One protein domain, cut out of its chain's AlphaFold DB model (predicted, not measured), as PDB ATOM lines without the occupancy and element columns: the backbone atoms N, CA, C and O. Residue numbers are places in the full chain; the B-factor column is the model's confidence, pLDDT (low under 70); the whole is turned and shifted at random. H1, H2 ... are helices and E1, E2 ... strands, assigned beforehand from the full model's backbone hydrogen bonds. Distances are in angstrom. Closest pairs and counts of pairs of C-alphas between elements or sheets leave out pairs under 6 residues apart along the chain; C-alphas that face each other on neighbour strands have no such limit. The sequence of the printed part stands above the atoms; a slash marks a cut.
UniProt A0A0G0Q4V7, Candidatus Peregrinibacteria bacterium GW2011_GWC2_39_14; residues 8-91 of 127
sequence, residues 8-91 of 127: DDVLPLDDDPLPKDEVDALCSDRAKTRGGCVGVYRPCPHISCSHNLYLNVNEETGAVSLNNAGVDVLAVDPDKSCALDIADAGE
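What this domain is: This is residues 8 to 91 of the 127 residues of a protein of Candidatus Peregrinibacteria bacterium GW2011_GWC2_39_14 (UniProt A0A0G0Q4V7). Little regular structure: mostly loops, with residues 38 to 54 passing through the middle and three short helices set apart around them. The turn of a small antiparallel hairpin, residues 58 to 63, sticks out, as do residues 12 to 25. Of 84 printed residues 25 are in named elements, H1, H2, E1, E2, H3 in order, class mixed; only just compact, close to loose, radius of gyration of the C-alphas 13.8 A, spans 39 by 29 by 28 A.

How they stand to each other: Start at H1, residues 20 to 28, apart from H2, residues 34 to 37. Then find the hairpin of E1, residues 55 to 57, and E2, residues 64 to 66: N 56 and O 65 are within hydrogen-bond range, 2.8 A. H3, residues 83 to 88, is apart from H1, H2 and E1. In H1 and H3 every O i to N i+4 pair is within hydrogen-bond range; H2 is too short for one.

Where its parts are: Find C-alpha 20 at (111.973, 58.941, -29.675); H1 runs 12.1 A from there. H3 runs 8.8 A to C-alpha 88 at (91.063, 42.445, -8.642).

The domain as a whole: The farthest C-alphas, Pro 19 and Glu 91, are 42.0 A apart. The printed part has no cut; links H2 to E1 and E2 to H3 are long. Residues 8 to 15 have pLDDT under 70.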
ATOM      1  N   ASP A   8      97.404  67.812 -27.485       56.62
ATOM      2  CA  ASP A   8      97.959  69.134 -27.167       56.62
ATOM      3  C   ASP A   8      96.879  70.181 -26.815       56.62
ATOM      4  O   ASP A   8      97.167  71.186 -26.174       56.62
ATOM      5  N   ASP A   9      95.612  69.952 -27.196       55.00
ATOM      6  CA  ASP A   9      94.495  70.846 -26.854       55.00
ATOM      7  C   ASP A   9      93.975  70.616 -25.413       55.00
ATOM      8  O   ASP A   9      93.141  71.387 -24.929       55.00
ATOM      9  N   VAL A  10      94.391  69.529 -24.745       53.56
ATOM     10  CA  VAL A  10      93.879  69.108 -23.418       53.56
ATOM     11  C   VAL A  10      94.954  69.078 -22.348       53.56
ATOM     12  O   VAL A  10      94.652  69.314 -21.179       53.56
ATOM     13  N   LEU A  11      96.190  68.793 -22.740       57.50
ATOM     14  CA  LEU A  11      97.362  68.917 -21.894       57.50
ATOM     15  C   LEU A  11      98.254  69.983 -22.524       57.50
ATOM     16  O   LEU A  11      98.751  69.744 -23.625       57.50
ATOM     17  N   PRO A  12      98.476  71.138 -21.869       53.34
ATOM     18  CA  PRO A  12      99.607  71.981 -22.209       53.34
ATOM     19  C   PRO A  12     100.864  71.193 -21.833       53.34
ATOM     20  O   PRO A  12     101.363  71.264 -20.713       53.34
ATOM     21  N   LEU A  13     101.318  70.352 -22.758       57.91
ATOM     22  CA  LEU A  13     102.644  69.764 -22.717       57.91
ATOM     23  C   LEU A  13     103.603  70.906 -23.073       57.91
ATOM     24  O   LEU A  13     104.071  71.010 -24.200       57.91
ATOM     25  N   ASP A  14     103.805  71.828 -22.128       53.56
ATOM     26  CA  ASP A  14     104.744  72.948 -22.269       53.56
ATOM     27  C   ASP A  14     106.209  72.454 -22.293       53.56
ATOM     28  O   ASP A  14     107.129  73.234 -22.542       53.56
ATOM     29  N   ASP A  15     106.422  71.157 -22.055       63.69
ATOM     30  CA  ASP A  15     107.704  70.477 -22.157       63.69
ATOM     31  C   ASP A  15     107.959  69.981 -23.588       63.69
ATOM     32  O   ASP A  15     107.109  69.335 -24.210       63.69
ATOM     33  N   ASP A  16     109.170  70.234 -24.093       73.25
ATOM     34  CA  ASP A  16     109.631  69.662 -25.358       73.25
ATOM     35  C   ASP A  16     109.510  68.124 -25.314       73.25
ATOM     36  O   ASP A  16     109.942  67.491 -24.342       73.25
ATOM     37  N   PRO A  17     108.950  67.486 -26.360       72.50
ATOM     38  CA  PRO A  17     108.808  66.041 -26.379       72.50
ATOM     39  C   PRO A  17     110.185  65.376 -26.326       72.50
ATOM     40  O   PRO A  17     111.101  65.745 -27.065       72.50
ATOM     41  N   LEU A  18     110.310  64.352 -25.477       75.88
ATOM     42  CA  LEU A  18     111.534  63.562 -25.391       75.88
ATOM     43  C   LEU A  18     111.891  62.953 -26.761       75.88
ATOM     44  O   LEU A  18     110.993  62.548 -27.514       75.88
ATOM     45  N   PRO A  19     113.192  62.831 -27.083       86.06
ATOM     46  CA  PRO A  19     113.648  62.088 -28.248       86.06
ATOM     47  C   PRO A  19     113.032  60.686 -28.295       86.06
ATOM     48  O   PRO A  19     112.878  60.011 -27.275       86.06
ATOM     49  N   LYS A  20     112.669  60.225 -29.497       81.00
ATOM     50  CA  LYS A  20     111.973  58.941 -29.675       81.00
ATOM     51  C   LYS A  20     112.739  57.763 -29.063       81.00
ATOM     52  O   LYS A  20     112.122  56.864 -28.506       81.00
ATOM     53  N   ASP A  21     114.057  57.754 -29.186       87.31
ATOM     54  CA  ASP A  21     114.940  56.735 -28.626       87.31
ATOM     55  C   ASP A  21     114.902  56.700 -27.093       87.31
ATOM     56  O   ASP A  21     114.910  55.618 -26.507       87.31
ATOM     57  N   GLU A  22     114.769  57.856 -26.446       84.50
ATOM     58  CA  GLU A  22     114.592  57.951 -24.996       84.50
ATOM     59  C   GLU A  22     113.205  57.449 -24.567       84.50
ATOM     60  O   GLU A  22     113.090  56.650 -23.635       84.50
ATOM     61  N   VAL A  23     112.152  57.818 -25.304       78.81
ATOM     62  CA  VAL A  23     110.792  57.295 -25.083       78.81
ATOM     63  C   VAL A  23     110.752  55.774 -25.249       78.81
ATOM     64  O   VAL A  23     110.158  55.070 -24.427       78.81
ATOM     65  N   ASP A  24     111.387  55.251 -26.297       79.69
ATOM     66  CA  ASP A  24     111.447  53.817 -26.574       79.69
ATOM     67  C   ASP A  24     112.221  53.076 -25.466       79.69
ATOM     68  O   ASP A  24     111.782  52.008 -25.028       79.69
ATOM     69  N   ALA A  25     113.315  53.657 -24.957       81.44
ATOM     70  CA  ALA A  25     114.067  53.114 -23.826       81.44
ATOM     71  C   ALA A  25     113.219  53.063 -22.543       81.44
ATOM     72  O   ALA A  25     113.147  52.012 -21.907       81.44
ATOM     73  N   LEU A  26     112.494  54.138 -22.212       76.19
ATOM     74  CA  LEU A  26     111.574  54.179 -21.065       76.19
ATOM     75  C   LEU A  26     110.419  53.172 -21.201       76.19
ATOM     76  O   LEU A  26     109.968  52.578 -20.220       76.19
ATOM     77  N   CYS A  27     109.933  52.941 -22.422       72.19
ATOM     78  CA  CYS A  27     108.882  51.961 -22.696       72.19
ATOM     79  C   CYS A  27     109.386  50.507 -22.711       72.19
ATOM     80  O   CYS A  27     108.570  49.581 -22.616       72.19
ATOM     81  N   SER A  28     110.698  50.283 -22.843       75.75
ATOM     82  CA  SER A  28     111.305  48.946 -22.868       75.75
ATOM     83  C   SER A  28     111.005  48.173 -21.584       75.75
ATOM     84  O   SER A  28     110.600  47.008 -21.643       75.75
ATOM     85  N   ASP A  29     111.070  48.865 -20.446       74.00
ATOM     86  CA  ASP A  29     110.842  48.299 -19.114       74.00
ATOM     87  C   ASP A  29     109.356  48.059 -18.802       74.00
ATOM     88  O   ASP A  29     109.009  47.490 -17.764       74.00
ATOM     89  N   ARG A  30     108.447  48.431 -19.717       83.56
ATOM     90  CA  ARG A  30     107.017  48.152 -19.562       83.56
ATOM     91  C   ARG A  30     106.776  46.648 -19.519       83.56
ATOM     92  O   ARG A  30     106.992  45.941 -20.516       83.56
ATOM     93  N   ALA A  31     106.206  46.202 -18.401       85.50
ATOM     94  CA  ALA A  31     105.742  44.839 -18.200       85.50
ATOM     95  C   ALA A  31     104.886  44.353 -19.383       85.50
ATOM     96  O   ALA A  31     103.972  45.038 -19.848       85.50
ATOM     97  N   LYS A  32     105.193  43.152 -19.889       86.25
ATOM     98  CA  LYS A  32     104.456  42.535 -21.009       86.25
ATOM     99  C   LYS A  32     103.262  41.702 -20.550       86.25
ATOM    100  O   LYS A  32     102.373  41.419 -21.343       86.25
ATOM    101  N   THR A  33     103.256  41.291 -19.288       91.12
ATOM    102  CA  THR A  33     102.223  40.441 -18.694       91.12
ATOM    103  C   THR A  33     101.782  41.024 -17.362       91.12
ATOM    104  O   THR A  33     102.537  41.765 -16.727       91.12
ATOM    105  N   ARG A  34     100.579  40.652 -16.898       91.38
ATOM    106  CA  ARG A  34     100.057  41.143 -15.614       91.38
ATOM    107  C   ARG A  34     100.974  40.814 -14.435       91.38
ATOM    108  O   ARG A  34     101.112  41.634 -13.536       91.38
ATOM    109  N   GLY A  35     101.651  39.664 -14.468       91.50
ATOM    110  CA  GLY A  35     102.616  39.283 -13.432       91.50
ATOM    111  C   GLY A  35     103.775  40.275 -13.277       91.50
ATOM    112  O   GLY A  35     104.279  40.451 -12.175       91.50
ATOM    113  N   GLY A  36     104.156  40.981 -14.347       90.00
ATOM    114  CA  GLY A  36     105.171  42.037 -14.286       90.00
ATOM    115  C   GLY A  36     104.669  43.363 -13.701       90.00
ATOM    116  O   GLY A  36     105.478  44.241 -13.432       90.00
ATOM    117  N   CYS A  37     103.357  43.529 -13.484       91.88
ATOM    118  CA  CYS A  37     102.780  44.779 -12.977       91.88
ATOM    119  C   CYS A  37     102.863  44.937 -11.448       91.88
ATOM    120  O   CYS A  37     102.576  46.027 -10.955       91.88
ATOM    121  N   VAL A  38     103.226  43.883 -10.705       87.44
ATOM    122  CA  VAL A  38     103.135  43.808  -9.228       87.44
ATOM    123  C   VAL A  38     103.969  44.877  -8.506       87.44
ATOM    124  O   VAL A  38     103.595  45.309  -7.424       87.44
ATOM    125  N   GLY A  39     105.074  45.333  -9.102       84.44
ATOM    126  CA  GLY A  39     105.945  46.376  -8.535       84.44
ATOM    127  C   GLY A  39     105.869  47.727  -9.247       84.44
ATOM    128  O   GLY A  39     106.671  48.612  -8.959       84.44
ATOM    129  N   VAL A  40     104.960  47.883 -10.211       89.00
ATOM    130  CA  VAL A  40     104.828  49.133 -10.968       89.00
ATOM    131  C   VAL A  40     104.132  50.174 -10.092       89.00
ATOM    132  O   VAL A  40     103.142  49.864  -9.433       89.00
ATOM    133  N   TYR A  41     104.619  51.415 -10.123       89.62
ATOM    134  CA  TYR A  41     104.052  52.534  -9.367       89.62
ATOM    135  C   TYR A  41     102.559  52.777  -9.679       89.62
ATOM    136  O   TYR A  41     102.061  52.395 -10.746       89.62
ATOM    137  N   ARG A  42     101.845  53.407  -8.736       91.50
ATOM    138  CA  ARG A  42     100.461  53.878  -8.891       91.50
ATOM    139  C   ARG A  42     100.377  55.376  -8.551       91.50
ATOM    140  O   ARG A  42     100.840  55.733  -7.470       91.50
ATOM    141  N   PRO A  43      99.807  56.242  -9.416       92.00
ATOM    142  CA  PRO A  43      99.122  55.943 -10.682       92.00
ATOM    143  C   PRO A  43     100.032  55.292 -11.724       92.00
ATOM    144  O   PRO A  43     101.225  55.580 -11.784       92.00
ATOM    145  N   CYS A  44      99.491  54.342 -12.491       90.69
ATOM    146  CA  CYS A  44     100.291  53.562 -13.433       90.69
ATOM    147  C   CYS A  44     100.905  54.474 -14.517       90.69
ATOM    148  O   CYS A  44     100.149  55.061 -15.295       90.69
ATOM    149  N   PRO A  45     102.248  54.550 -14.642       87.19
ATOM    150  CA  PRO A  45     102.906  55.450 -15.595       87.19
ATOM    151  C   PRO A  45     102.769  54.983 -17.051       87.19
ATOM    152  O   PRO A  45     103.025  55.729 -17.993       87.19
ATOM    153  N   HIS A  46     102.364  53.732 -17.274       89.00
ATOM    154  CA  HIS A  46     102.243  53.156 -18.607       89.00
ATOM    155  C   HIS A  46     100.898  53.510 -19.258       89.00
ATOM    156  O   HIS A  46     100.055  52.635 -19.465       89.00
ATOM    157  N   ILE A  47     100.712  54.783 -19.622       88.38
ATOM    158  CA  ILE A  47      99.475  55.310 -20.238       88.38
ATOM    159  C   ILE A  47      99.109  54.652 -21.578       88.38
ATOM    160  O   ILE A  47      97.955  54.673 -21.987       88.38
ATOM    161  N   SER A  48     100.079  54.027 -22.250       85.25
ATOM    162  CA  SER A  48      99.879  53.267 -23.490       85.25
ATOM    163  C   SER A  48      99.399  51.824 -23.269       85.25
ATOM    164  O   SER A  48      99.239  51.069 -24.228       85.25
ATOM    165  N   CYS A  49      99.232  51.392 -22.016       89.75
ATOM    166  CA  CYS A  49      98.639  50.099 -21.688       89.75
ATOM    167  C   CYS A  49      97.127  50.127 -21.950       89.75
ATOM    168  O   CYS A  49      96.446  51.044 -21.503       89.75
ATOM    169  N   SER A  50      96.580  49.078 -22.572       89.69
ATOM    170  CA  SER A  50      95.138  48.942 -22.856       89.69
ATOM    171  C   SER A  50      94.244  48.900 -21.611       89.69
ATOM    172  O   SER A  50      93.030  49.005 -21.725       89.69
ATOM    173  N   HIS A  51      94.829  48.695 -20.429       93.75
ATOM    174  CA  HIS A  51      94.116  48.650 -19.152       93.75
ATOM    175  C   HIS A  51      94.287  49.922 -18.316       93.75
ATOM    176  O   HIS A  51      93.775  49.977 -17.198       93.75
ATOM    177  N   ASN A  52      95.056  50.903 -18.797       94.00
ATOM    178  CA  ASN A  52      95.191  52.190 -18.129       94.00
ATOM    179  C   ASN A  52      93.899  53.001 -18.326       94.00
ATOM    180  O   ASN A  52      93.332  52.997 -19.414       94.00
ATOM    181  N   LEU A  53      93.433  53.674 -17.275       94.44
ATOM    182  CA  LEU A  53      92.168  54.415 -17.286       94.44
ATOM    183  C   LEU A  53      92.337  55.924 -17.497       94.44
ATOM    184  O   LEU A  53      91.401  56.681 -17.262       94.44
ATOM    185  N   TYR A  54      93.512  56.386 -17.923       93.25
ATOM    186  CA  TYR A  54      93.752  57.800 -18.196       93.25
ATOM    187  C   TYR A  54      93.219  58.228 -19.569       93.25
ATOM    188  O   TYR A  54      92.506  59.229 -19.682       93.25
ATOM    189  N   LEU A  55      93.535  57.449 -20.609       91.31
ATOM    190  CA  LEU A  55      93.182  57.740 -21.998       91.31
ATOM    191  C   LEU A  55      92.049  56.839 -22.489       91.31
ATOM    192  O   LEU A  55      92.053  55.631 -22.277       91.31
ATOM    193  N   ASN A  56      91.135  57.434 -23.243       88.50
ATOM    194  CA  ASN A  56      90.176  56.738 -24.082       88.50
ATOM    195  C   ASN A  56      90.652  56.809 -25.531       88.50
ATOM    196  O   ASN A  56      90.871  57.899 -26.060       88.50
ATOM    197  N   VAL A  57      90.770  55.658 -26.188       88.88
ATOM    198  CA  VAL A  57      91.139  55.575 -27.604       88.88
ATOM    199  C   VAL A  57      89.978  54.966 -28.373       88.88
ATOM    200  O   VAL A  57      89.509  53.875 -28.060       88.88
ATOM    201  N   ASN A  58      89.498  55.672 -29.390       87.62
ATOM    202  CA  ASN A  58      88.532  55.115 -30.321       87.62
ATOM    203  C   ASN A  58      89.268  54.203 -31.314       87.62
ATOM    204  O   ASN A  58      90.014  54.694 -32.155       87.62
ATOM    205  N   GLU A  59      89.049  52.893 -31.227       87.19
ATOM    206  CA  GLU A  59      89.778  51.899 -32.033       87.19
ATOM    207  C   GLU A  59      89.561  52.047 -33.549       87.19
ATOM    208  O   GLU A  59      90.451  51.718 -34.329       87.19
ATOM    209  N   GLU A  60      88.408  52.566 -33.984       91.56
ATOM    210  CA  GLU A  60      88.081  52.714 -35.410       91.56
ATOM    211  C   GLU A  60      88.717  53.961 -36.038       91.56
ATOM    212  O   GLU A  60      89.171  53.937 -37.179       91.56
ATOM    213  N   THR A  61      88.718  55.076 -35.304       91.94
ATOM    214  CA  THR A  61      89.134  56.397 -35.809       91.94
ATOM    215  C   THR A  61      90.504  56.835 -35.308       91.94
ATOM    216  O   THR A  61      91.058  57.801 -35.826       91.94
ATOM    217  N   GLY A  62      91.038  56.172 -34.281       86.94
ATOM    218  CA  GLY A  62      92.258  56.571 -33.584       86.94
ATOM    219  C   GLY A  62      92.108  57.826 -32.720       86.94
ATOM    220  O   GLY A  62      93.102  58.313 -32.191       86.94
ATOM    221  N   ALA A  63      90.898  58.378 -32.573       86.88
ATOM    222  CA  ALA A  63      90.676  59.569 -31.760       86.88
ATOM    223  C   ALA A  63      90.986  59.289 -30.283       86.88
ATOM    224  O   ALA A  63      90.510  58.299 -29.727       86.88
ATOM    225  N   VAL A  64      91.740  60.190 -29.651       87.06
ATOM    226  CA  VAL A  64      92.135  60.095 -28.241       87.06
ATOM    227  C   VAL A  64      91.393  61.152 -27.427       87.06
ATOM    228  O   VAL A  64      91.287  62.306 -27.840       87.06
ATOM    229  N   SER A  65      90.872  60.768 -26.266       86.94
ATOM    230  CA  SER A  65      90.282  61.680 -25.284       86.94
ATOM    231  C   SER A  65      90.689  61.299 -23.861       86.94
ATOM    232  O   SER A  65      91.173  60.195 -23.621       86.94
ATOM    233  N   LEU A  66      90.506  62.209 -22.903       89.44
ATOM    234  CA  LEU A  66      90.729  61.906 -21.487       89.44
ATOM    235  C   LEU A  66      89.508  61.209 -20.887       89.44
ATOM    236  O   LEU A  66      88.365  61.575 -21.175       89.44
ATOM    237  N   ASN A  67      89.752  60.240 -20.010       89.81
ATOM    238  CA  ASN A  67      88.696  59.636 -19.203       89.81
ATOM    239  C   ASN A  67      88.193  60.592 -18.108       89.81
ATOM    240  O   ASN A  67      86.989  60.677 -17.871       89.81
ATOM    241  N   ASN A  68      89.105  61.351 -17.490       88.94
ATOM    242  CA  ASN A  68      88.778  62.396 -16.525       88.94
ATOM    243  C   ASN A  68      89.306  63.753 -17.013       88.94
ATOM    244  O   ASN A  68      90.511  63.997 -17.040       88.94
ATOM    245  N   ALA A  69      88.400  64.621 -17.458       83.88
ATOM    246  CA  ALA A  69      88.766  65.911 -18.029       83.88
ATOM    247  C   ALA A  69      89.315  66.864 -16.955       83.88
ATOM    248  O   ALA A  69      88.694  67.056 -15.913       83.88
ATOM    249  N   GLY A  70      90.451  67.506 -17.242       80.12
ATOM    250  CA  GLY A  70      91.075  68.472 -16.333       80.12
ATOM    251  C   GLY A  70      91.887  67.848 -15.195       80.12
ATOM    252  O   GLY A  70      92.284  68.568 -14.283       80.12
ATOM    253  N   VAL A  71      92.141  66.537 -15.243       83.25
ATOM    254  CA  VAL A  71      93.037  65.846 -14.310       83.25
ATOM    255  C   VAL A  71      94.334  65.483 -15.024       83.25
ATOM    256  O   VAL A  71      94.326  64.829 -16.069       83.25
ATOM    257  N   ASP A  72      95.451  65.932 -14.457       82.44
ATOM    258  CA  ASP A  72      96.789  65.562 -14.912       82.44
ATOM    259  C   ASP A  72      97.080  64.079 -14.629       82.44
ATOM    260  O   ASP A  72      96.567  63.512 -13.661       82.44
ATOM    261  N   VAL A  73      97.921  63.450 -15.453       80.06
ATOM    262  CA  VAL A  73      98.283  62.030 -15.329       80.06
ATOM    263  C   VAL A  73      98.840  61.672 -13.944       80.06
ATOM    264  O   VAL A  73      98.531  60.600 -13.420       80.06
ATOM    265  N   LEU A  74      99.609  62.567 -13.315       79.94
ATOM    266  CA  LEU A  74     100.189  62.353 -11.987       79.94
ATOM    267  C   LEU A  74      99.192  62.618 -10.853       79.94
ATOM    268  O   LEU A  74      99.420  62.184  -9.725       79.94
ATOM    269  N   ALA A  75      98.088  63.308 -11.147       86.38
ATOM    270  CA  ALA A  75      97.015  63.612 -10.204       86.38
ATOM    271  C   ALA A  75      95.855  62.600 -10.258       86.38
ATOM    272  O   ALA A  75      94.878  62.745  -9.519       86.38
ATOM    273  N   VAL A  76      95.940  61.584 -11.124       89.19
ATOM    274  CA  VAL A  76      94.985  60.470 -11.147       89.19
ATOM    275  C   VAL A  76      94.996  59.765  -9.790       89.19
ATOM    276  O   VAL A  76      96.038  59.604  -9.166       89.19
ATOM    277  N   ASP A  77      93.829  59.328  -9.331       91.94
ATOM    278  CA  ASP A  77      93.709  58.495  -8.135       91.94
ATOM    279  C   ASP A  77      94.481  57.168  -8.354       91.94
ATOM    280  O   ASP A  77      94.163  56.441  -9.306       91.94
ATOM    281  N   PRO A  78      95.503  56.841  -7.533       92.00
ATOM    282  CA  PRO A  78      96.312  55.630  -7.686       92.00
ATOM    283  C   PRO A  78      95.477  54.355  -7.844       92.00
ATOM    284  O   PRO A  78      95.784  53.535  -8.720       92.00
ATOM    285  N   ASP A  79      94.382  54.254  -7.086       92.06
ATOM    286  CA  ASP A  79      93.495  53.088  -7.032       92.06
ATOM    287  C   ASP A  79      92.553  53.001  -8.244       92.06
ATOM    288  O   ASP A  79      91.927  51.972  -8.489       92.06
ATOM    289  N   LYS A  80      92.476  54.066  -9.053       92.19
ATOM    290  CA  LYS A  80      91.624  54.149 -10.254       92.19
ATOM    291  C   LYS A  80      92.421  54.347 -11.538       92.19
ATOM    292  O   LYS A  80      91.869  54.705 -12.574       92.19
ATOM    293  N   SER A  81      93.727  54.099 -11.494       94.19
ATOM    294  CA  SER A  81      94.598  54.237 -12.663       94.19
ATOM    295  C   SER A  81      94.591  53.009 -13.591       94.19
ATOM    296  O   SER A  81      95.020  53.114 -14.743       94.19
ATOM    297  N   CYS A  82      94.085  51.851 -13.134       94.62
ATOM    298  CA  CYS A  82      94.070  50.605 -13.904       94.62
ATOM    299  C   CYS A  82      92.773  49.796 -13.740       94.62
ATOM    300  O   CYS A  82      92.390  49.432 -12.632       94.62
ATOM    301  N   ALA A  83      92.164  49.406 -14.862       95.31
ATOM    302  CA  ALA A  83      90.947  48.594 -14.886       95.31
ATOM    303  C   ALA A  83      91.126  47.207 -14.248       95.31
ATOM    304  O   ALA A  83      90.194  46.669 -13.658       95.31
ATOM    305  N   LEU A  84      92.321  46.619 -14.367       95.19
ATOM    306  CA  LEU A  84      92.589  45.300 -13.799       95.19
ATOM    307  C   LEU A  84      92.811  45.341 -12.285       95.19
ATOM    308  O   LEU A  84      92.479  44.374 -11.612       95.19
ATOM    309  N   ASP A  85      93.354  46.437 -11.748       94.81
ATOM    310  CA  ASP A  85      93.482  46.592 -10.294       94.81
ATOM    311  C   ASP A  85      92.102  46.787  -9.655       94.81
ATOM    312  O   ASP A  85      91.812  46.178  -8.630       94.81
ATOM    313  N   ILE A  86      91.219  47.549 -10.313       95.38
ATOM    314  CA  ILE A  86      89.813  47.669  -9.908       95.38
ATOM    315  C   ILE A  86      89.142  46.291  -9.930       95.38
ATOM    316  O   ILE A  86      88.545  45.893  -8.937       95.38
ATOM    317  N   ALA A  87      89.273  45.530 -11.021       94.31
ATOM    318  CA  ALA A  87      88.674  44.198 -11.117       94.31
ATOM    319  C   ALA A  87      89.186  43.228 -10.033       94.31
ATOM    320  O   ALA A  87      88.404  42.458  -9.480       94.31
ATOM    321  N   ASP A  88      90.479  43.283  -9.696       94.00
ATOM    322  CA  ASP A  88      91.063  42.445  -8.642       94.00
ATOM    323  C   ASP A  88      90.583  42.829  -7.233       94.00
ATOM    324  O   ASP A  88      90.619  41.992  -6.331       94.00
ATOM    325  N   ALA A  89      90.110  44.065  -7.033       93.75
ATOM    326  CA  ALA A  89      89.517  44.503  -5.769       93.75
ATOM    327  C   ALA A  89      88.129  43.884  -5.502       93.75
ATOM    328  O   ALA A  89      87.638  43.959  -4.375       93.75
ATOM    329  N   GLY A  90      87.526  43.223  -6.496       94.88
ATOM    330  CA  GLY A  90      86.289  42.461  -6.350       94.88
ATOM    331  C   GLY A  90      85.083  43.117  -7.016       94.88
ATOM    332  O   GLY A  90      85.186  43.699  -8.093       94.88
ATOM    333  N   GLU A  91      83.914  42.935  -6.402       94.12
ATOM    334  CA  GLU A  91      82.649  43.483  -6.893       94.12
ATOM    335  C   GLU A  91      82.604  45.001  -6.698       94.12
ATOM    336  O   GLU A  91      83.014  45.508  -5.656       94.12
TER     337      GLU A  91